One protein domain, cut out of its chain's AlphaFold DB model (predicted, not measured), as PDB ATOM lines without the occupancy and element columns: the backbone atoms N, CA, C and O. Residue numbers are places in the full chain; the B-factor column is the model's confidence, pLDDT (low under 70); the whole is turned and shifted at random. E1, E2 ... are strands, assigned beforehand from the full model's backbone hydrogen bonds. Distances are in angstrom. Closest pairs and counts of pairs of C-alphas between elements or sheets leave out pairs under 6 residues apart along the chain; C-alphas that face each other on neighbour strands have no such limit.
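This is residues 382 to 546 of the 548 residues of an uncharacterized protein of Desulfuromonadales bacterium C00003096 (UniProt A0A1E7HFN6). Two strongly twisted sheets lie face to face as a sandwich, a larger one of E4, E7, E8, E11, E12 and E13 and a second of E1, E2, E3, E10 and E9, and the small hairpin of E5 and E6 covers part of the larger sheet's other face. The three sheets make a stack, sheets face to face in turn, with the larger one in the middle. The printed part has 165 residues, with no named helix and thirteen named strands, E1 to E13 in chain order; the second sheet runs E1, E2, E3, E10, E9, and neighbour strands are antiparallel. The class is all strand, though 73 of the 165 residues, under half, are in named strands. The whole is compact, with a radius of gyration of the C-alphas of 14.8 A and spans of 39 by 33 by 31 A.

In the larger sheet are E11, residues 517 to 525, the longest strand at 26.4 A; E4, 428 to 434, 19.7 A; E7, 458 to 463, 16.8 A; E8, 476 to 479; E12, 532 to 537, 15.8 A; and E13, 543 to 545. C-alpha 517 is at (179.010, 147.944, 178.331). In the second are E1, 382 to 384; E2, 400 to 407, 21.5 A; E3, 411 to 418, 23.2 A; E10, 501 to 507, 19.5 A; and E9, 495 to 498. C-alpha 382 is at (175.875, 160.833, 174.797). E5 is residues 443 to 446 and E6 453 to 456.

The larger sheet is branched: E4 lies on one side of E11, with N 430 and O 522 2.9 A apart, within hydrogen-bond range. E12 and E13 lie on the other side, with N 523 to O 535 and N 519 to O 543 each at 2.9 A. E7 is beside E4, N 431 to O 460 at 2.8 A, and E8 beside E7, N 459 to O 478 at 3.0 A. The second sheet faces it, the best planes 14 degrees apart and the strands at 36 degrees. E1, E2 and E3 form a meander, each strand the antiparallel neighbour of the one before, with N 383 to O 403 and N 404 to O 415 at 2.8 and 2.9 A. E10 pairs with E3, N 414 to O 504 at 2.9 A, and with edge strand E9, N 503 to O 496 at 2.8 A. The hairpin E5 and E6, N 445 to O 454 at 3.0 A, faces the larger sheet with strands at 81 degrees; E6 runs on into E7 at 83 degrees.

The farthest C-alphas, of Ser 440 and Asp 469, are 43.7 A apart. The printed part has no cut. The links E1 to E2, E7 to E8 and E8 to E9 are long. Mean pLDDT of the printed part is 74.3, with 55 residues under 70, among them 464 to 495 and 525 to 533.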
ATOM      1  N   PHE A 382     175.320 160.369 176.061       94.12
ATOM      2  CA  PHE A 382     175.875 160.833 174.797       94.12
ATOM      3  C   PHE A 382     177.243 161.472 175.000       94.12
ATOM      4  O   PHE A 382     177.525 162.053 176.052       94.12
ATOM      5  N   LEU A 383     178.063 161.368 173.967       94.44
ATOM      6  CA  LEU A 383     179.367 161.985 173.840       94.44
ATOM      7  C   LEU A 383     179.430 162.683 172.486       94.44
ATOM      8  O   LEU A 383     178.876 162.194 171.505       94.44
ATOM      9  N   THR A 384     180.070 163.845 172.448       93.31
ATOM     10  CA  THR A 384     180.294 164.605 171.219       93.31
ATOM     11  C   THR A 384     181.771 164.631 170.909       93.31
ATOM     12  O   THR A 384     182.563 164.861 171.828       93.31
ATOM     13  N   ASP A 385     182.093 164.506 169.636       90.25
ATOM     14  CA  ASP A 385     183.431 164.725 169.111       90.25
ATOM     15  C   ASP A 385     183.442 166.012 168.259       90.25
ATOM     16  O   ASP A 385     182.363 166.477 167.848       90.25
ATOM     17  N   PRO A 386     184.585 166.709 168.118       88.69
ATOM     18  CA  PRO A 386     184.700 167.849 167.217       88.69
ATOM     19  C   PRO A 386     184.357 167.496 165.756       88.69
ATOM     20  O   PRO A 386     183.946 166.400 165.425       88.69
ATOM     21  N   VAL A 387     184.357 168.507 164.887       87.50
ATOM     22  CA  VAL A 387     184.068 168.319 163.458       87.50
ATOM     23  C   VAL A 387     185.348 168.597 162.693       87.50
ATOM     24  O   VAL A 387     185.941 169.669 162.888       87.50
ATOM     25  N   GLY A 388     185.705 167.711 161.765       82.19
ATOM     26  CA  GLY A 388     186.857 167.861 160.882       82.19
ATOM     27  C   GLY A 388     188.201 167.599 161.563       82.19
ATOM     28  O   GLY A 388     189.213 168.155 161.123       82.19
ATOM     29  N   ASP A 389     188.210 166.830 162.648       81.44
ATOM     30  CA  ASP A 389     189.408 166.264 163.275       81.44
ATOM     31  C   ASP A 389     189.751 164.854 162.797       81.44
ATOM     32  O   ASP A 389     190.851 164.377 163.090       81.44
ATOM     33  N   SER A 390     188.918 164.282 161.930       80.88
ATOM     34  CA  SER A 390     189.297 163.149 161.090       80.88
ATOM     35  C   SER A 390     190.557 163.411 160.246       80.88
ATOM     36  O   SER A 390     190.800 164.507 159.717       80.88
ATOM     37  N   PHE A 391     191.373 162.372 160.042       72.38
ATOM     38  CA  PHE A 391     192.581 162.442 159.211       72.38
ATOM     39  C   PHE A 391     192.287 162.717 157.726       72.38
ATOM     40  O   PHE A 391     193.164 163.271 157.048       72.38
ATOM     41  N   ALA A 392     191.094 162.370 157.222       64.69
ATOM     42  CA  ALA A 392     190.679 162.615 155.837       64.69
ATOM     43  C   ALA A 392     189.727 163.824 155.664       64.69
ATOM     44  O   ALA A 392     189.271 164.099 154.551       64.69
ATOM     45  N   PHE A 393     189.588 164.656 156.706       62.66
ATOM     46  CA  PHE A 393     188.873 165.940 156.707       62.66
ATOM     47  C   PHE A 393     187.344 165.865 156.551       62.66
ATOM     48  O   PHE A 393     186.749 166.855 156.107       62.66
ATOM     49  N   GLY A 394     186.698 164.762 156.924       59.59
ATOM     50  CA  GLY A 394     185.240 164.709 157.028       59.59
ATOM     51  C   GLY A 394     184.501 164.317 155.762       59.59
ATOM     52  O   GLY A 394     183.300 164.570 155.667       59.59
ATOM     53  N   TYR A 395     185.199 163.740 154.784       66.50
ATOM     54  CA  TYR A 395     184.587 163.237 153.560       66.50
ATOM     55  C   TYR A 395     184.451 161.712 153.599       66.50
ATOM     56  O   TYR A 395     185.326 161.000 154.074       66.50
ATOM     57  N   ASP A 396     183.376 161.202 152.993       70.81
ATOM     58  CA  ASP A 396     183.172 159.765 152.756       70.81
ATOM     59  C   ASP A 396     182.930 158.908 154.016       70.81
ATOM     60  O   ASP A 396     183.284 157.728 154.039       70.81
ATOM     61  N   ASN A 397     182.211 159.467 155.000       78.62
ATOM     62  CA  ASN A 397     181.759 158.818 156.248       78.62
ATOM     63  C   ASN A 397     182.860 158.560 157.279       78.62
ATOM     64  O   ASN A 397     182.780 157.610 158.060       78.62
ATOM     65  N   ASP A 398     183.886 159.398 157.280       79.88
ATOM     66  CA  ASP A 398     185.083 159.246 158.096       79.88
ATOM     67  C   ASP A 398     185.057 160.045 159.412       79.88
ATOM     68  O   ASP A 398     185.841 159.716 160.285       79.88
ATOM     69  N   ASP A 399     184.175 161.035 159.590       86.88
ATOM     70  CA  ASP A 399     184.194 161.982 160.726       86.88
ATOM     71  C   ASP A 399     182.952 161.841 161.614       86.88
ATOM     72  O   ASP A 399     181.832 162.234 161.251       86.88
ATOM     73  N   LEU A 400     183.157 161.230 162.777       90.69
ATOM     74  CA  LEU A 400     182.183 160.967 163.823       90.69
ATOM     75  C   LEU A 400     182.023 162.223 164.686       90.69
ATOM     76  O   LEU A 400     182.976 162.877 165.049       90.69
ATOM     77  N   THR A 401     180.796 162.579 165.058       92.06
ATOM     78  CA  THR A 401     180.520 163.831 165.800       92.06
ATOM     79  C   THR A 401     179.668 163.624 167.046       92.06
ATOM     80  O   THR A 401     179.628 164.471 167.942       92.06
ATOM     81  N   GLU A 402     178.937 162.512 167.125       94.06
ATOM     82  CA  GLU A 402     178.109 162.170 168.280       94.06
ATOM     83  C   GLU A 402     177.975 160.651 168.397       94.06
ATOM     84  O   GLU A 402     177.606 159.982 167.433       94.06
ATOM     85  N   LEU A 403     178.188 160.134 169.604       94.31
ATOM     86  CA  LEU A 403     177.820 158.786 170.021       94.31
ATOM     87  C   LEU A 403     176.731 158.915 171.081       94.31
ATOM     88  O   LEU A 403     176.881 159.673 172.038       94.31
ATOM     89  N   ARG A 404     175.620 158.199 170.924       94.94
ATOM     90  CA  ARG A 404     174.503 158.209 171.874       94.94
ATOM     91  C   ARG A 404     174.019 156.798 172.128       94.94
ATOM     92  O   ARG A 404     173.791 156.071 171.169       94.94
ATOM     93  N   ALA A 405     173.773 156.451 173.386       93.31
ATOM     94  CA  ALA A 405     173.248 155.146 173.750       93.31
ATOM     95  C   ALA A 405     172.189 155.199 174.853       93.31
ATOM     96  O   ALA A 405     172.132 156.137 175.654       93.31
ATOM     97  N   CYS A 406     171.342 154.175 174.878       92.31
ATOM     98  CA  CYS A 406     170.341 153.931 175.910       92.31
ATOM     99  C   CYS A 406     169.874 152.471 175.857       92.31
ATOM    100  O   CYS A 406     169.978 151.814 174.826       92.31
ATOM    101  N   HIS A 407     169.269 151.984 176.933       90.75
ATOM    102  CA  HIS A 407     168.649 150.663 176.960       90.75
ATOM    103  C   HIS A 407     167.206 150.713 176.464       90.75
ATOM    104  O   HIS A 407     166.468 151.661 176.762       90.75
ATOM    105  N   CYS A 408     166.795 149.657 175.769       89.00
ATOM    106  CA  CYS A 408     165.403 149.281 175.546       89.00
ATOM    107  C   CYS A 408     165.088 147.961 176.277       89.00
ATOM    108  O   CYS A 408     165.902 147.476 177.062       89.00
ATOM    109  N   GLU A 409     163.895 147.408 176.056       85.38
ATOM    110  CA  GLU A 409     163.418 146.201 176.750       85.38
ATOM    111  C   GLU A 409     164.312 144.979 176.495       85.38
ATOM    112  O   GLU A 409     164.615 144.232 177.421       85.38
ATOM    113  N   GLU A 410     164.773 144.802 175.256       82.19
ATOM    114  CA  GLU A 410     165.481 143.590 174.822       82.19
ATOM    115  C   GLU A 410     166.924 143.848 174.368       82.19
ATOM    116  O   GLU A 410     167.568 142.952 173.821       82.19
ATOM    117  N   GLY A 411     167.458 145.054 174.578       87.38
ATOM    118  CA  GLY A 411     168.820 145.370 174.166       87.38
ATOM    119  C   GLY A 411     169.266 146.801 174.429       87.38
ATOM    120  O   GLY A 411     168.652 147.559 175.185       87.38
ATOM    121  N   THR A 412     170.335 147.177 173.738       88.38
ATOM    122  CA  THR A 412     170.888 148.529 173.754       88.38
ATOM    123  C   THR A 412     170.755 149.180 172.389       88.38
ATOM    124  O   THR A 412     170.981 148.564 171.348       88.38
ATOM    125  N   LEU A 413     170.373 150.450 172.398       90.88
ATOM    126  CA  LEU A 413     170.222 151.285 171.221       90.88
ATOM    127  C   LEU A 413     171.430 152.210 171.130       90.88
ATOM    128  O   LEU A 413     171.727 152.906 172.098       90.88
ATOM    129  N   LEU A 414     172.104 152.227 169.981       91.31
ATOM    130  CA  LEU A 414     173.288 153.045 169.721       91.31
ATOM    131  C   LEU A 414     173.064 153.903 168.476       91.31
ATOM    132  O   LEU A 414     172.699 153.392 167.419       91.31
ATOM    133  N   ALA A 415     173.267 155.212 168.588       91.75
ATOM    134  CA  ALA A 415     173.225 156.136 167.466       91.75
ATOM    135  C   ALA A 415     174.588 156.803 167.275       91.75
ATOM    136  O   ALA A 415     175.120 157.402 168.211       91.75
ATOM    137  N   ILE A 416     175.111 156.720 166.054       91.06
ATOM    138  CA  ILE A 416     176.391 157.302 165.639       91.06
ATOM    139  C   ILE A 416     176.094 158.383 164.608       91.06
ATOM    140  O   ILE A 416     175.413 158.123 163.616       91.06
ATOM    141  N   ARG A 417     176.553 159.609 164.850       91.31
ATOM    142  CA  ARG A 417     176.389 160.744 163.939       91.31
ATOM    143  C   ARG A 417     177.695 161.045 163.228       91.31
ATOM    144  O   ARG A 417     178.725 161.148 163.881       91.31
ATOM    145  N   TYR A 418     177.588 161.335 161.941       88.00
ATOM    146  CA  TYR A 418     178.673 161.808 161.093       88.00
ATOM    147  C   TYR A 418     178.512 163.300 160.801       88.00
ATOM    148  O   TYR A 418     177.381 163.806 160.778       88.00
ATOM    149  N   SER A 419     179.615 164.012 160.572       87.38
ATOM    150  CA  SER A 419     179.554 165.396 160.080       87.38
ATOM    151  C   SER A 419     178.981 165.454 158.662       87.38
ATOM    152  O   SER A 419     178.110 166.284 158.381       87.38
ATOM    153  N   GLU A 420     179.378 164.505 157.818       79.12
ATOM    154  CA  GLU A 420     178.801 164.215 156.511       79.12
ATOM    155  C   GLU A 420     178.575 162.705 156.372       79.12
ATOM    156  O   GLU A 420     179.464 161.903 156.640       79.12
ATOM    157  N   PHE A 421     177.363 162.315 155.961       75.69
ATOM    158  CA  PHE A 421     177.058 160.926 155.626       75.69
ATOM    159  C   PHE A 421     176.606 160.821 154.173       75.69
ATOM    160  O   PHE A 421     175.607 161.430 153.778       75.69
ATOM    161  N   THR A 422     177.290 159.991 153.400       67.94
ATOM    162  CA  THR A 422     176.956 159.614 152.034       67.94
ATOM    163  C   THR A 422     176.644 158.115 151.988       67.94
ATOM    164  O   THR A 422     177.281 157.300 152.644       67.94
ATOM    165  N   MET A 423     175.647 157.696 151.203       60.09
ATOM    166  CA  MET A 423     175.329 156.260 151.080       60.09
ATOM    167  C   MET A 423     176.438 155.439 150.398       60.09
ATOM    168  O   MET A 423     176.394 154.214 150.453       60.09
ATOM    169  N   PHE A 424     177.401 156.105 149.758       62.72
ATOM    170  CA  PHE A 424     178.514 155.502 149.022       62.72
ATOM    171  C   PHE A 424     179.871 155.927 149.603       62.72
ATOM    172  O   PHE A 424     180.823 156.132 148.853       62.72
ATOM    173  N   GLY A 425     179.940 156.128 150.921       66.62
ATOM    174  CA  GLY A 425     181.183 156.480 151.603       66.62
ATOM    175  C   GLY A 425     182.163 155.310 151.638       66.62
ATOM    176  O   GLY A 425     181.776 154.161 151.862       66.62
ATOM    177  N   GLU A 426     183.442 155.594 151.421       70.38
ATOM    178  CA  GLU A 426     184.496 154.579 151.423       70.38
ATOM    179  C   GLU A 426     184.905 154.159 152.843       70.38
ATOM    180  O   GLU A 426     185.418 153.049 153.010       70.38
ATOM    181  N   ALA A 427     184.656 154.988 153.863       75.12
ATOM    182  CA  ALA A 427     185.044 154.682 155.233       75.12
ATOM    183  C   ALA A 427     184.205 153.542 155.834       75.12
ATOM    184  O   ALA A 427     182.972 153.508 155.768       75.12
ATOM    185  N   MET A 428     184.901 152.594 156.455       78.94
ATOM    186  CA  MET A 428     184.312 151.557 157.294       78.94
ATOM    187  C   MET A 428     184.210 152.087 158.719       78.94
ATOM    188  O   MET A 428     185.179 152.634 159.233       78.94
ATOM    189  N   THR A 429     183.075 151.892 159.383       82.69
ATOM    190  CA  THR A 429     182.940 152.151 160.819       82.69
ATOM    191  C   THR A 429     182.975 150.831 161.572       82.69
ATOM    192  O   THR A 429     182.249 149.897 161.221       82.69
ATOM    193  N   SER A 430     183.784 150.758 162.628       84.06
ATOM    194  CA  SER A 430     183.687 149.668 163.600       84.06
ATOM    195  C   SER A 430     183.276 150.197 164.963       84.06
ATOM    196  O   SER A 430     183.692 151.280 165.362       84.06
ATOM    197  N   VAL A 431     182.469 149.419 165.668       86.44
ATOM    198  CA  VAL A 431     182.006 149.681 167.026       86.44
ATOM    199  C   VAL A 431     182.472 148.525 167.894       86.44
ATOM    200  O   VAL A 431     181.975 147.407 167.770       86.44
ATOM    201  N   HIS A 432     183.440 148.798 168.749       87.38
ATOM    202  CA  HIS A 432     183.970 147.880 169.736       87.38
ATOM    203  C   HIS A 432     183.128 147.931 171.005       87.38
ATOM    204  O   HIS A 432     182.779 149.011 171.489       87.38
ATOM    205  N   LEU A 433     182.798 146.748 171.509       87.00
ATOM    206  CA  LEU A 433     181.966 146.539 172.679       87.00
ATOM    207  C   LEU A 433     182.762 145.700 173.678       87.00
ATOM    208  O   LEU A 433     183.115 144.553 173.386       87.00
ATOM    209  N   ASP A 434     183.025 146.307 174.826       88.38
ATOM    210  CA  ASP A 434     183.500 145.653 176.042       88.38
ATOM    211  C   ASP A 434     182.261 145.415 176.912       88.38
ATOM    212  O   ASP A 434     181.640 146.358 177.413       88.38
ATOM    213  N   LEU A 435     181.800 144.166 176.931       85.81
ATOM    214  CA  LEU A 435     180.475 143.787 177.421       85.81
ATOM    215  C   LEU A 435     180.430 143.615 178.935       85.81
ATOM    216  O   LEU A 435     179.357 143.749 179.508       85.81
ATOM    217  N   ASP A 436     181.563 143.332 179.575       85.75
ATOM    218  CA  ASP A 436     181.644 143.165 181.027       85.75
ATOM    219  C   ASP A 436     182.371 144.326 181.730       85.75
ATOM    220  O   ASP A 436     182.462 144.346 182.965       85.75
ATOM    221  N   GLN A 437     182.817 145.326 180.958       87.62
ATOM    222  CA  GLN A 437     183.579 146.495 181.407       87.62
ATOM    223  C   GLN A 437     184.871 146.103 182.143       87.62
ATOM    224  O   GLN A 437     185.376 146.845 183.000       87.62
ATOM    225  N   ASP A 438     185.404 144.912 181.854       87.69
ATOM    226  CA  ASP A 438     186.656 144.417 182.399       87.69
ATOM    227  C   ASP A 438     187.710 144.365 181.290       87.69
ATOM    228  O   ASP A 438     187.842 143.435 180.511       87.69
ATOM    229  N   ALA A 439     188.605 145.351 181.302       86.56
ATOM    230  CA  ALA A 439     189.721 145.429 180.362       86.56
ATOM    231  C   ALA A 439     190.705 144.226 180.390       86.56
ATOM    232  O   ALA A 439     191.715 144.217 179.671       86.56
ATOM    233  N   SER A 440     190.507 143.250 181.284       85.00
ATOM    234  CA  SER A 440     191.265 141.998 181.341       85.00
ATOM    235  C   SER A 440     190.591 140.808 180.644       85.00
ATOM    236  O   SER A 440     191.274 139.804 180.399       85.00
ATOM    237  N   THR A 441     189.310 140.919 180.310       82.00
ATOM    238  CA  THR A 441     188.547 140.030 179.425       82.00
ATOM    239  C   THR A 441     188.602 140.564 177.984       82.00
ATOM    240  O   THR A 441     189.161 141.627 177.729       82.00
ATOM    241  N   GLY A 442     188.239 139.736 177.003       81.38
ATOM    242  CA  GLY A 442     188.301 140.134 175.590       81.38
ATOM    243  C   GLY A 442     189.699 140.415 175.008       81.38
ATOM    244  O   GLY A 442     190.743 139.971 175.507       81.38
ATOM    245  N   GLU A 443     189.713 141.106 173.866       83.75
ATOM    246  CA  GLU A 443     190.921 141.576 173.186       83.75
ATOM    247  C   GLU A 443     191.266 143.002 173.625       83.75
ATOM    248  O   GLU A 443     190.466 143.918 173.485       83.75
ATOM    249  N   GLN A 444     192.479 143.200 174.136       84.94
ATOM    250  CA  GLN A 444     192.903 144.495 174.661       84.94
ATOM    251  C   GLN A 444     193.117 145.536 173.558       84.94
ATOM    252  O   GLN A 444     194.058 145.421 172.768       84.94
ATOM    253  N   THR A 445     192.317 146.601 173.591       80.88
ATOM    254  CA  THR A 445     192.391 147.734 172.659       80.88
ATOM    255  C   THR A 445     192.546 149.045 173.427       80.88
ATOM    256  O   THR A 445     192.083 149.180 174.560       80.88
ATOM    257  N   PHE A 446     193.239 150.010 172.821       83.00
ATOM    258  CA  PHE A 446     193.375 151.364 173.352       83.00
ATOM    259  C   PHE A 446     192.643 152.352 172.453       83.00
ATOM    260  O   PHE A 446     192.643 152.174 171.235       83.00
ATOM    261  N   ASN A 447     192.112 153.423 173.038       78.75
ATOM    262  CA  ASN A 447     191.747 154.605 172.258       78.75
ATOM    263  C   ASN A 447     193.002 155.255 171.639       78.75
ATOM    264  O   ASN A 447     194.141 154.962 172.024       78.75
ATOM    265  N   GLY A 448     192.824 156.169 170.698       73.50
ATOM    266  CA  GLY A 448     193.895 156.885 170.007       73.50
ATOM    267  C   GLY A 448     194.726 157.800 170.908       73.50
ATOM    268  O   GLY A 448     195.909 158.014 170.623       73.50
ATOM    269  N   ALA A 449     194.199 158.259 172.051       79.69
ATOM    270  CA  ALA A 449     195.017 158.890 173.095       79.69
ATOM    271  C   ALA A 449     195.971 157.906 173.807       79.69
ATOM    272  O   ALA A 449     196.943 158.334 174.441       79.69
ATOM    273  N   GLY A 450     195.716 156.599 173.712       80.62
ATOM    274  CA  GLY A 450     196.476 155.539 174.372       80.62
ATOM    275  C   GLY A 450     196.326 155.526 175.896       80.62
ATOM    276  O   GLY A 450     197.156 154.928 176.584       80.62
ATOM    277  N   ASP A 451     195.332 156.234 176.438       80.06
ATOM    278  CA  ASP A 451     195.164 156.453 177.881       80.06
ATOM    279  C   ASP A 451     194.147 155.512 178.533       80.06
ATOM    280  O   ASP A 451     194.135 155.365 179.757       80.06
ATOM    281  N   THR A 452     193.340 154.850 177.709       79.81
ATOM    282  CA  THR A 452     192.241 153.984 178.119       79.81
ATOM    283  C   THR A 452     192.426 152.614 177.494       79.81
ATOM    284  O   THR A 452     192.774 152.526 176.321       79.81
ATOM    285  N   LEU A 453     192.218 151.561 178.286       83.44
ATOM    286  CA  LEU A 453     192.289 150.169 177.856       83.44
ATOM    287  C   LEU A 453     190.901 149.544 177.996       83.44
ATOM    288  O   LEU A 453     190.317 149.658 179.072       83.44
ATOM    289  N   MET A 454     190.430 148.887 176.941       85.19
ATOM    290  CA  MET A 454     189.167 148.145 176.896       85.19
ATOM    291  C   MET A 454     189.425 146.681 176.548       85.19
ATOM    292  O   MET A 454     190.394 146.375 175.845       85.19
ATOM    293  N   GLY A 455     188.569 145.799 177.049       87.50
ATOM    294  CA  GLY A 455     188.556 144.374 176.756       87.50
ATOM    295  C   GLY A 455     187.484 144.083 175.721       87.50
ATOM    296  O   GLY A 455     186.321 143.999 176.053       87.50
ATOM    297  N   ILE A 456     187.827 144.013 174.436       85.00
ATOM    298  CA  ILE A 456     186.808 143.909 173.386       85.00
ATOM    299  C   ILE A 456     186.357 142.457 173.227       85.00
ATOM    300  O   ILE A 456     187.118 141.625 172.721       85.00
ATOM    301  N   GLU A 457     185.111 142.145 173.584       83.31
ATOM    302  CA  GLU A 457     184.487 140.851 173.276       83.31
ATOM    303  C   GLU A 457     183.855 140.844 171.891       83.31
ATOM    304  O   GLU A 457     183.902 139.823 171.197       83.31
ATOM    305  N   LYS A 458     183.243 141.959 171.477       80.38
ATOM    306  CA  LYS A 458     182.514 142.043 170.207       80.38
ATOM    307  C   LYS A 458     182.892 143.290 169.438       80.38
ATOM    308  O   LYS A 458     182.995 144.376 169.997       80.38
ATOM    309  N   THR A 459     182.972 143.144 168.124       79.88
ATOM    310  CA  THR A 459     183.070 144.283 167.215       79.88
ATOM    311  C   THR A 459     181.951 144.215 166.192       79.88
ATOM    312  O   THR A 459     181.740 143.181 165.560       79.88
ATOM    313  N   LEU A 460     181.235 145.322 166.024       80.19
ATOM    314  CA  LEU A 460     180.297 145.522 164.927       80.19
ATOM    315  C   LEU A 460     181.011 146.292 163.832       80.19
ATOM    316  O   LEU A 460     181.478 147.395 164.085       80.19
ATOM    317  N   VAL A 461     181.086 145.745 162.627       76.75
ATOM    318  CA  VAL A 461     181.711 146.429 161.487       76.75
ATOM    319  C   VAL A 461     180.657 146.676 160.430       76.75
ATOM    320  O   VAL A 461     179.985 145.730 160.028       76.75
ATOM    321  N   TYR A 462     180.535 147.914 159.959       76.00
ATOM    322  CA  TYR A 462     179.692 148.260 158.820       76.00
ATOM    323  C   TYR A 462     180.387 149.247 157.884       76.00
ATOM    324  O   TYR A 462     181.215 150.059 158.291       76.00
ATOM    325  N   GLN A 463     180.033 149.186 156.605       72.12
ATOM    326  CA  GLN A 463     180.537 150.092 155.578       72.12
ATOM    327  C   GLN A 463     179.418 150.453 154.618       72.12
ATOM    328  O   GLN A 463     178.706 149.577 154.129       72.12
ATOM    329  N   SER A 464     179.306 151.738 154.299       62.31
ATOM    330  CA  SER A 464     178.437 152.259 153.242       62.31
ATOM    331  C   SER A 464     179.006 151.958 151.853       62.31
ATOM    332  O   SER A 464     179.410 152.856 151.126       62.31
ATOM    333  N   GLY A 465     179.082 150.682 151.481       52.94
ATOM    334  CA  GLY A 465     179.588 150.244 150.181       52.94
ATOM    335  C   GLY A 465     178.494 149.602 149.334       52.94
ATOM    336  O   GLY A 465     177.681 148.835 149.835       52.94
ATOM    337  N   GLY A 466     178.480 149.883 148.032       41.84
ATOM    338  CA  GLY A 466     177.637 149.175 147.070       41.84
ATOM    339  C   GLY A 466     178.219 149.292 145.669       41.84
ATOM    340  O   GLY A 466     178.217 150.373 145.083       41.84
ATOM    341  N   GLY A 467     178.736 148.185 145.136       35.56
ATOM    342  CA  GLY A 467     178.837 148.019 143.688       35.56
ATOM    343  C   GLY A 467     177.429 147.817 143.125       35.56
ATOM    344  O   GLY A 467     176.628 147.126 143.744       35.56
ATOM    345  N   ASP A 468     177.141 148.433 141.979       38.31
ATOM    346  CA  ASP A 468     175.878 148.321 141.237       38.31
ATOM    347  C   ASP A 468     174.603 148.708 142.036       38.31
ATOM    348  O   ASP A 468     173.800 147.870 142.430       38.31
ATOM    349  N   ASP A 469     174.388 150.020 142.225       37.97
ATOM    350  CA  ASP A 469     173.097 150.697 142.506       37.97
ATOM    351  C   ASP A 469     172.254 150.257 143.732       37.97
ATOM    352  O   ASP A 469     171.147 150.780 143.962       37.97
ATOM    353  N   ILE A 470     172.770 149.361 144.576       42.50
ATOM    354  CA  ILE A 470     172.138 148.924 145.826       42.50
ATOM    355  C   ILE A 470     173.150 149.105 146.968       42.50
ATOM    356  O   ILE A 470     174.201 148.470 146.948       42.50
ATOM    357  N   PRO A 471     172.881 149.972 147.963       40.41
ATOM    358  CA  PRO A 471     173.743 150.080 149.135       40.41
ATOM    359  C   PRO A 471     173.692 148.763 149.921       40.41
ATOM    360  O   PRO A 471     172.692 148.467 150.576       40.41
ATOM    361  N   SER A 472     174.755 147.964 149.833       42.22
ATOM    362  CA  SER A 472     174.939 146.732 150.600       42.22
ATOM    363  C   SER A 472     175.704 147.059 151.879       42.22
ATOM    364  O   SER A 472     176.929 146.980 151.943       42.22
ATOM    365  N   LEU A 473     174.972 147.467 152.909       52.62
ATOM    366  CA  LEU A 473     175.520 147.680 154.242       52.62
ATOM    367  C   LEU A 473     175.378 146.387 155.045       52.62
ATOM    368  O   LEU A 473     174.357 146.157 155.689       52.62
ATOM    369  N   ASN A 474     176.405 145.541 154.994       51.47
ATOM    370  CA  ASN A 474     176.510 144.392 155.889       51.47
ATOM    371  C   ASN A 474     177.116 144.880 157.208       51.47
ATOM    372  O   ASN A 474     178.300 145.212 157.252       51.47
ATOM    373  N   ALA A 475     176.307 144.944 158.269       58.81
ATOM    374  CA  ALA A 475     176.823 145.069 159.624       58.81
ATOM    375  C   ALA A 475     177.064 143.665 160.175       58.81
ATOM    376  O   ALA A 475     176.124 142.886 160.328       58.81
ATOM    377  N   ILE A 476     178.323 143.333 160.438       65.62
ATOM    378  CA  ILE A 476     178.718 142.010 160.918       65.62
ATOM    379  C   ILE A 476     179.180 142.143 162.361       65.62
ATOM    380  O   ILE A 476     180.060 142.952 162.657       65.62
ATOM    381  N   ALA A 477     178.617 141.317 163.243       62.16
ATOM    382  CA  ALA A 477     179.157 141.108 164.579       62.16
ATOM    383  C   ALA A 477     180.238 140.014 164.554       62.16
ATOM    384  O   ALA A 477     179.959 138.870 164.172       62.16
ATOM    385  N   VAL A 478     181.455 140.360 164.980       66.25
ATOM    386  CA  VAL A 478     182.604 139.448 165.128       66.25
ATOM    387  C   VAL A 478     183.067 139.368 166.584       66.25
ATOM    388  O   VAL A 478     182.812 140.274 167.374       66.25
ATOM    389  N   GLU A 479     183.743 138.274 166.940       67.12
ATOM    390  CA  GLU A 479     184.415 138.109 168.238       67.12
ATOM    391  C   GLU A 479     185.769 138.836 168.248       67.12
ATOM    392  O   GLU A 479     186.562 138.662 167.320       67.12
ATOM    393  N   GLY A 480     186.062 139.584 169.313       66.62
ATOM    394  CA  GLY A 480     187.331 140.298 169.488       66.62
ATOM    395  C   GLY A 480     187.486 141.549 168.612       66.62
ATOM    396  O   GLY A 480     186.509 142.080 168.079       66.62
ATOM    397  N   SER A 481     188.729 142.026 168.475       58.81
ATOM    398  CA  SER A 481     189.118 143.255 167.753       58.81
ATOM    399  C   SER A 481     189.842 142.981 166.418       58.81
ATOM    400  O   SER A 481     189.790 143.794 165.495       58.81
ATOM    401  N   SER A 482     190.477 141.812 166.265       52.81
ATOM    402  CA  SER A 482     191.305 141.466 165.098       52.81
ATOM    403  C   SER A 482     190.548 140.705 163.996       52.81
ATOM    404  O   SER A 482     190.495 139.477 163.946       52.81
ATOM    405  N   GLY A 483     190.031 141.459 163.022       46.78
ATOM    406  CA  GLY A 483     189.395 140.971 161.789       46.78
ATOM    407  C   GLY A 483     190.318 140.299 160.753       46.78
ATOM    408  O   GLY A 483     190.027 140.367 159.560       46.78
ATOM    409  N   ASP A 484     191.415 139.641 161.149       38.78
ATOM    410  CA  ASP A 484     192.424 139.146 160.189       38.78
ATOM    411  C   ASP A 484     191.940 137.986 159.303       38.78
ATOM    412  O   ASP A 484     192.512 137.714 158.251       38.78
ATOM    413  N   PHE A 485     190.833 137.346 159.663       36.88
ATOM    414  CA  PHE A 485     189.937 136.658 158.741       36.88
ATOM    415  C   PHE A 485     188.559 136.736 159.386       36.88
ATOM    416  O   PHE A 485     188.434 136.279 160.519       36.88
ATOM    417  N   ILE A 486     187.540 137.262 158.695       43.44
ATOM    418  CA  ILE A 486     186.138 137.102 159.110       43.44
ATOM    419  C   ILE A 486     185.886 135.590 159.219       43.44
ATOM    420  O   ILE A 486     185.668 134.898 158.225       43.44
ATOM    421  N   ARG A 487     186.039 135.048 160.423       33.50
ATOM    422  CA  ARG A 487     185.699 133.684 160.801       33.50
ATOM    423  C   ARG A 487     184.653 133.850 161.883       33.50
ATOM    424  O   ARG A 487     184.897 134.561 162.849       33.50
ATOM    425  N   ASP A 488     183.507 133.219 161.670       40.00
ATOM    426  CA  ASP A 488     182.366 133.204 162.587       40.00
ATOM    427  C   ASP A 488     181.572 134.526 162.640       40.00
ATOM    428  O   ASP A 488     181.489 135.177 163.680       40.00
ATOM    429  N   ILE A 489     180.931 134.897 161.517       48.50
ATOM    430  CA  ILE A 489     179.800 135.846 161.533       48.50
ATOM    431  C   ILE A 489     178.752 135.284 162.498       48.50
ATOM    432  O   ILE A 489     178.205 134.210 162.244       48.50
ATOM    433  N   ARG A 490     178.499 135.978 163.612       47.81
ATOM    434  CA  ARG A 490     177.534 135.502 164.618       47.81
ATOM    435  C   ARG A 490     176.124 136.039 164.413       47.81
ATOM    436  O   ARG A 490     175.176 135.352 164.776       47.81
ATOM    437  N   ALA A 491     175.998 137.240 163.858       51.06
ATOM    438  CA  ALA A 491     174.724 137.872 163.544       51.06
ATOM    439  C   ALA A 491     174.915 138.980 162.505       51.06
ATOM    440  O   ALA A 491     175.968 139.633 162.475       51.06
ATOM    441  N   LEU A 492     173.880 139.208 161.700       57.25
ATOM    442  CA  LEU A 492     173.693 140.482 161.023       57.25
ATOM    443  C   LEU A 492     173.032 141.430 162.002       57.25
ATOM    444  O   LEU A 492     172.234 141.010 162.832       57.25
ATOM    445  N   ILE A 493     173.374 142.708 161.937       63.12
ATOM    446  CA  ILE A 493     172.653 143.703 162.722       63.12
ATOM    447  C   ILE A 493     171.953 144.647 161.767       63.12
ATOM    448  O   ILE A 493     172.592 145.373 161.007       63.12
ATOM    449  N   THR A 494     170.625 144.660 161.823       65.31
ATOM    450  CA  THR A 494     169.823 145.646 161.105       65.31
ATOM    451  C   THR A 494     170.219 147.050 161.556       65.31
ATOM    452  O   THR A 494     170.157 147.384 162.743       65.31
ATOM    453  N   LEU A 495     170.597 147.889 160.593       68.44
ATOM    454  CA  LEU A 495     170.894 149.304 160.806       68.44
ATOM    455  C   LEU A 495     169.824 150.186 160.167       68.44
ATOM    456  O   LEU A 495     169.114 149.769 159.256       68.44
ATOM    457  N   ASN A 496     169.727 151.431 160.620       70.81
ATOM    458  CA  ASN A 496     168.913 152.445 159.962       70.81
ATOM    459  C   ASN A 496     169.716 153.727 159.748       70.81
ATOM    460  O   ASN A 496     170.367 154.204 160.674       70.81
ATOM    461  N   PHE A 497     169.661 154.292 158.540       69.19
ATOM    462  CA  PHE A 497     170.366 155.523 158.190       69.19
ATOM    463  C   PHE A 497     169.399 156.649 157.846       69.19
ATOM    464  O   PHE A 497     168.534 156.505 156.982       69.19
ATOM    465  N   TYR A 498     169.564 157.801 158.501       69.44
ATOM    466  CA  TYR A 498     168.831 159.016 158.146       69.44
ATOM    467  C   TYR A 498     169.508 160.266 158.705       69.44
ATOM    468  O   TYR A 498     169.916 160.294 159.867       69.44
ATOM    469  N   GLY A 499     169.590 161.324 157.894       70.12
ATOM    470  CA  GLY A 499     170.027 162.647 158.351       70.12
ATOM    471  C   GLY A 499     171.416 162.671 158.999       70.12
ATOM    472  O   GLY A 499     171.597 163.343 160.018       70.12
ATOM    473  N   GLY A 500     172.374 161.920 158.446       77.69
ATOM    474  CA  GLY A 500     173.747 161.886 158.961       77.69
ATOM    475  C   GLY A 500     173.970 160.943 160.140       77.69
ATOM    476  O   GLY A 500     174.939 161.121 160.871       77.69
ATOM    477  N   LYS A 501     173.061 159.995 160.392       83.25
ATOM    478  CA  LYS A 501     173.158 159.074 161.527       83.25
ATOM    479  C   LYS A 501     172.971 157.624 161.130       83.25
ATOM    480  O   LYS A 501     172.072 157.340 160.343       83.25
ATOM    481  N   ALA A 502     173.737 156.751 161.775       83.94
ATOM    482  CA  ALA A 502     173.454 155.331 161.908       83.94
ATOM    483  C   ALA A 502     172.687 155.088 163.216       83.94
ATOM    484  O   ALA A 502     173.093 155.577 164.270       83.94
ATOM    485  N   TYR A 503     171.595 154.335 163.155       85.94
ATOM    486  CA  TYR A 503     170.849 153.834 164.306       85.94
ATOM    487  C   TYR A 503     170.986 152.315 164.351       85.94
ATOM    488  O   TYR A 503     170.674 151.628 163.377       85.94
ATOM    489  N   ILE A 504     171.439 151.808 165.489       86.12
ATOM    490  CA  ILE A 504     171.799 150.413 165.716       86.12
ATOM    491  C   ILE A 504     170.983 149.910 166.905       86.12
ATOM    492  O   ILE A 504     170.931 150.569 167.945       86.12
ATOM    493  N   THR A 505     170.364 148.743 166.762       86.19
ATOM    494  CA  THR A 505     169.754 148.019 167.882       86.19
ATOM    495  C   THR A 505     170.564 146.762 168.121       86.19
ATOM    496  O   THR A 505     170.697 145.946 167.214       86.19
ATOM    497  N   ILE A 506     171.073 146.587 169.338       83.56
ATOM    498  CA  ILE A 506     171.879 145.429 169.704       83.56
ATOM    499  C   ILE A 506     171.148 144.630 170.791       83.56
ATOM    500  O   ILE A 506     171.097 145.073 171.940       83.56
ATOM    501  N   PRO A 507     170.532 143.484 170.451       82.31
ATOM    502  CA  PRO A 507     169.795 142.661 171.410       82.31
ATOM    503  C   PRO A 507     170.699 142.054 172.490       82.31
ATOM    504  O   PRO A 507     171.764 141.533 172.168       82.31
ATOM    505  N   TYR A 508     170.242 141.983 173.745       80.38
ATOM    506  CA  TYR A 508     171.015 141.386 174.853       80.38
ATOM    507  C   TYR A 508     171.368 139.915 174.624       80.38
ATOM    508  O   TYR A 508     172.409 139.439 175.070       80.38
ATOM    509  N   ARG A 509     170.539 139.183 173.872       79.38
ATOM    510  CA  ARG A 509     170.833 137.791 173.491       79.38
ATOM    511  C   ARG A 509     172.104 137.641 172.643       79.38
ATOM    512  O   ARG A 509     172.609 136.530 172.545       79.38
ATOM    513  N   LEU A 510     172.625 138.722 172.053       73.88
ATOM    514  CA  LEU A 510     173.927 138.721 171.377       73.88
ATOM    515  C   LEU A 510     175.106 138.757 172.371       73.88
ATOM    516  O   LEU A 510     176.212 138.329 172.029       73.88
ATOM    517  N   PHE A 511     174.866 139.277 173.575       70.56
ATOM    518  CA  PHE A 511     175.877 139.586 174.587       70.56
ATOM    519  C   PHE A 511     175.978 138.546 175.704       70.56
ATOM    520  O   PHE A 511     177.025 138.448 176.323       70.56
ATOM    521  N   GLU A 512     174.919 137.768 175.954       67.06
ATOM    522  CA  GLU A 512     174.826 136.888 177.135       67.06
ATOM    523  C   GLU A 512     175.024 137.637 178.483       67.06
ATOM    524  O   GLU A 512     175.316 136.998 179.493       67.06
ATOM    525  N   ASP A 513     174.808 138.963 178.519       66.50
ATOM    526  CA  ASP A 513     175.022 139.844 179.685       66.50
ATOM    527  C   ASP A 513     173.792 140.736 179.995       66.50
ATOM    528  O   ASP A 513     172.912 140.937 179.154       66.50
ATOM    529  N   GLU A 514     173.730 141.265 181.222       62.53
ATOM    530  CA  GLU A 514     172.681 142.102 181.823       62.53
ATOM    531  C   GLU A 514     172.741 143.588 181.402       62.53
ATOM    532  O   GLU A 514     171.912 144.387 181.841       62.53
ATOM    533  N   GLY A 515     173.665 143.961 180.508       67.50
ATOM    534  CA  GLY A 515     173.522 145.145 179.657       67.50
ATOM    535  C   GLY A 515     174.468 146.314 179.912       67.50
ATOM    536  O   GLY A 515     174.455 147.231 179.095       67.50
ATOM    537  N   SER A 516     175.302 146.308 180.956       84.88
ATOM    538  CA  SER A 516     176.366 147.322 181.034       84.88
ATOM    539  C   SER A 516     177.379 147.071 179.921       84.88
ATOM    540  O   SER A 516     177.639 145.921 179.612       84.88
ATOM    541  N   MET A 517     177.919 148.110 179.292       88.06
ATOM    542  CA  MET A 517     179.010 147.944 178.331       88.06
ATOM    543  C   MET A 517     179.762 149.244 178.107       88.06
ATOM    544  O   MET A 517     179.186 150.333 178.150       88.06
ATOM    545  N   ASP A 518     181.033 149.111 177.776       90.56
ATOM    546  CA  ASP A 518     181.858 150.199 177.294       90.56
ATOM    547  C   ASP A 518     181.923 150.147 175.761       90.56
ATOM    548  O   ASP A 518     182.122 149.092 175.157       90.56
ATOM    549  N   VAL A 519     181.716 151.298 175.115       90.31
ATOM    550  CA  VAL A 519     181.639 151.404 173.651       90.31
ATOM    551  C   VAL A 519     182.725 152.329 173.124       90.31
ATOM    552  O   VAL A 519     182.932 153.433 173.631       90.31
ATOM    553  N   HIS A 520     183.372 151.904 172.046       89.56
ATOM    554  CA  HIS A 520     184.327 152.709 171.289       89.56
ATOM    555  C   HIS A 520     184.055 152.537 169.800       89.56
ATOM    556  O   HIS A 520     183.979 151.417 169.308       89.56
ATOM    557  N   ALA A 521     183.847 153.638 169.085       89.19
ATOM    558  CA  ALA A 521     183.614 153.624 167.649       89.19
ATOM    559  C   ALA A 521     184.769 154.311 166.925       89.19
ATOM    560  O   ALA A 521     185.250 155.344 167.379       89.19
ATOM    561  N   TRP A 522     185.180 153.761 165.789       86.81
ATOM    562  CA  TRP A 522     186.220 154.347 164.945       86.81
ATOM    563  C   TRP A 522     185.932 154.154 163.457       86.81
ATOM    564  O   TRP A 522     185.187 153.247 163.064       86.81
ATOM    565  N   THR A 523     186.513 155.010 162.625       83.56
ATOM    566  CA  THR A 523     186.422 154.957 161.165       83.56
ATOM    567  C   THR A 523     187.778 154.641 160.542       83.56
ATOM    568  O   THR A 523     188.842 155.023 161.039       83.56
ATOM    569  N   MET A 524     187.746 153.897 159.438       76.88
ATOM    570  CA  MET A 524     188.938 153.543 158.674       76.88
ATOM    571  C   MET A 524     188.655 153.587 157.171       76.88
ATOM    572  O   MET A 524     187.736 152.915 156.694       76.88
ATOM    573  N   SER A 525     189.489 154.290 156.407       66.62
ATOM    574  CA  SER A 525     189.471 154.280 154.946       66.62
ATOM    575  C   SER A 525     190.499 153.293 154.393       66.62
ATOM    576  O   SER A 525     191.675 153.262 154.769       66.62
ATOM    577  N   GLY A 526     190.031 152.442 153.475       52.62
ATOM    578  CA  GLY A 526     190.850 151.471 152.743       52.62
ATOM    579  C   GLY A 526     191.362 151.980 151.393       52.62
ATOM    580  O   GLY A 526     192.077 151.249 150.691       52.62
ATOM    581  N   ALA A 527     191.006 153.204 150.993       42.66
ATOM    582  CA  ALA A 527     191.460 153.764 149.733       42.66
ATOM    583  C   ALA A 527     192.996 153.867 149.757       42.66
ATOM    584  O   ALA A 527     193.583 154.460 150.651       42.66
ATOM    585  N   PHE A 528     193.666 153.272 148.765       36.38
ATOM    586  CA  PHE A 528     195.130 153.297 148.564       36.38
ATOM    587  C   PHE A 528     195.998 152.253 149.295       36.38
ATOM    588  O   PHE A 528     197.224 152.383 149.298       36.38
ATOM    589  N   GLY A 529     195.431 151.145 149.783       35.34
ATOM    590  CA  GLY A 529     196.223 149.947 150.125       35.34
ATOM    591  C   GLY A 529     197.078 150.061 151.394       35.34
ATOM    592  O   GLY A 529     197.929 149.203 151.641       35.34
ATOM    593  N   VAL A 530     196.833 151.090 152.204       41.94
ATOM    594  CA  VAL A 530     197.234 151.182 153.609       41.94
ATOM    595  C   VAL A 530     195.987 151.651 154.357       41.94
ATOM    596  O   VAL A 530     195.506 152.725 154.011       41.94
ATOM    597  N   PRO A 531     195.447 150.888 155.325       53.47
ATOM    598  CA  PRO A 531     194.351 151.379 156.154       53.47
ATOM    599  C   PRO A 531     194.821 152.647 156.877       53.47
ATOM    600  O   PRO A 531     195.794 152.582 157.634       53.47
ATOM    601  N   SER A 532     194.194 153.793 156.608       59.44
ATOM    602  CA  SER A 532     194.328 154.961 157.479       59.44
ATOM    603  C   SER A 532     193.221 154.897 158.516       59.44
ATOM    604  O   SER A 532     192.059 154.683 158.190       59.44
ATOM    605  N   PHE A 533     193.610 155.007 159.782       61.88
ATOM    606  CA  PHE A 533     192.672 155.368 160.831       61.88
ATOM    607  C   PHE A 533     192.256 156.813 160.570       61.88
ATOM    608  O   PHE A 533     193.146 157.662 160.428       61.88
ATOM    609  N   ASP A 534     190.952 157.060 160.470       74.75
ATOM    610  CA  ASP A 534     190.452 158.380 160.114       74.75
ATOM    611  C   ASP A 534     189.934 159.123 161.341       74.75
ATOM    612  O   ASP A 534     190.407 160.230 161.571       74.75
ATOM    613  N   ASP A 535     189.081 158.516 162.167       85.19
ATOM    614  CA  ASP A 535     188.505 159.161 163.353       85.19
ATOM    615  C   ASP A 535     188.053 158.162 164.438       85.19
ATOM    616  O   ASP A 535     187.897 156.967 164.170       85.19
ATOM    617  N   GLU A 536     187.812 158.635 165.666       87.12
ATOM    618  CA  GLU A 536     187.233 157.838 166.755       87.12
ATOM    619  C   GLU A 536     186.405 158.629 167.770       87.12
ATOM    620  O   GLU A 536     186.614 159.804 168.049       87.12
ATOM    621  N   ILE A 537     185.521 157.910 168.456       89.69
ATOM    622  CA  ILE A 537     184.785 158.409 169.606       89.69
ATOM    623  C   ILE A 537     184.573 157.277 170.632       89.69
ATOM    624  O   ILE A 537     184.012 156.233 170.293       89.69
ATOM    625  N   PRO A 538     184.975 157.446 171.909       87.94
ATOM    626  CA  PRO A 538     185.745 158.563 172.470       87.94
ATOM    627  C   PRO A 538     187.220 158.613 172.025       87.94
ATOM    628  O   PRO A 538     187.927 157.617 172.113       87.94
ATOM    629  N   ASN A 539     187.721 159.823 171.751       83.38
ATOM    630  CA  ASN A 539     189.156 160.127 171.616       83.38
ATOM    631  C   ASN A 539     189.954 160.013 172.944       83.38
ATOM    632  O   ASN A 539     191.179 159.905 172.951       83.38
ATOM    633  N   SER A 540     189.282 160.087 174.102       81.06
ATOM    634  CA  SER A 540     189.886 159.925 175.439       81.06
ATOM    635  C   SER A 540     188.860 159.407 176.450       81.06
ATOM    636  O   SER A 540     187.696 159.812 176.399       81.06
ATOM    637  N   GLY A 541     189.284 158.576 177.406       84.44
ATOM    638  CA  GLY A 541     188.370 157.932 178.353       84.44
ATOM    639  C   GLY A 541     187.491 156.853 177.710       84.44
ATOM    640  O   GLY A 541     187.791 156.358 176.627       84.44
ATOM    641  N   VAL A 542     186.402 156.504 178.401       83.81
ATOM    642  CA  VAL A 542     185.457 155.448 178.012       83.81
ATOM    643  C   VAL A 542     184.049 156.023 177.864       83.81
ATOM    644  O   VAL A 542     183.650 156.898 178.640       83.81
ATOM    645  N   PHE A 543     183.283 155.518 176.897       90.19
ATOM    646  CA  PHE A 543     181.846 155.749 176.818       90.19
ATOM    647  C   PHE A 543     181.096 154.546 177.394       90.19
ATOM    648  O   PHE A 543     180.903 153.541 176.715       90.19
ATOM    649  N   SER A 544     180.681 154.666 178.652       90.12
ATOM    650  CA  SER A 544     179.998 153.600 179.384       90.12
ATOM    651  C   SER A 544     178.480 153.723 179.285       90.12
ATOM    652  O   SER A 544     177.901 154.796 179.504       90.12
ATOM    653  N   VAL A 545     177.832 152.602 178.999       88.44
ATOM    654  CA  VAL A 545     176.389 152.399 179.095       88.44
ATOM    655  C   VAL A 545     176.151 151.526 180.322       88.44
ATOM    656  O   VAL A 545     176.656 150.417 180.393       88.44
ATOM    657  N   GLU A 546     175.430 152.038 181.312       85.25
ATOM    658  CA  GLU A 546     175.209 151.351 182.592       85.25
ATOM    659  C   GLU A 546     173.880 150.590 182.573       85.25
ATOM    660  O   GLU A 546     172.862 151.185 182.200       85.25
TER     661      GLU A 546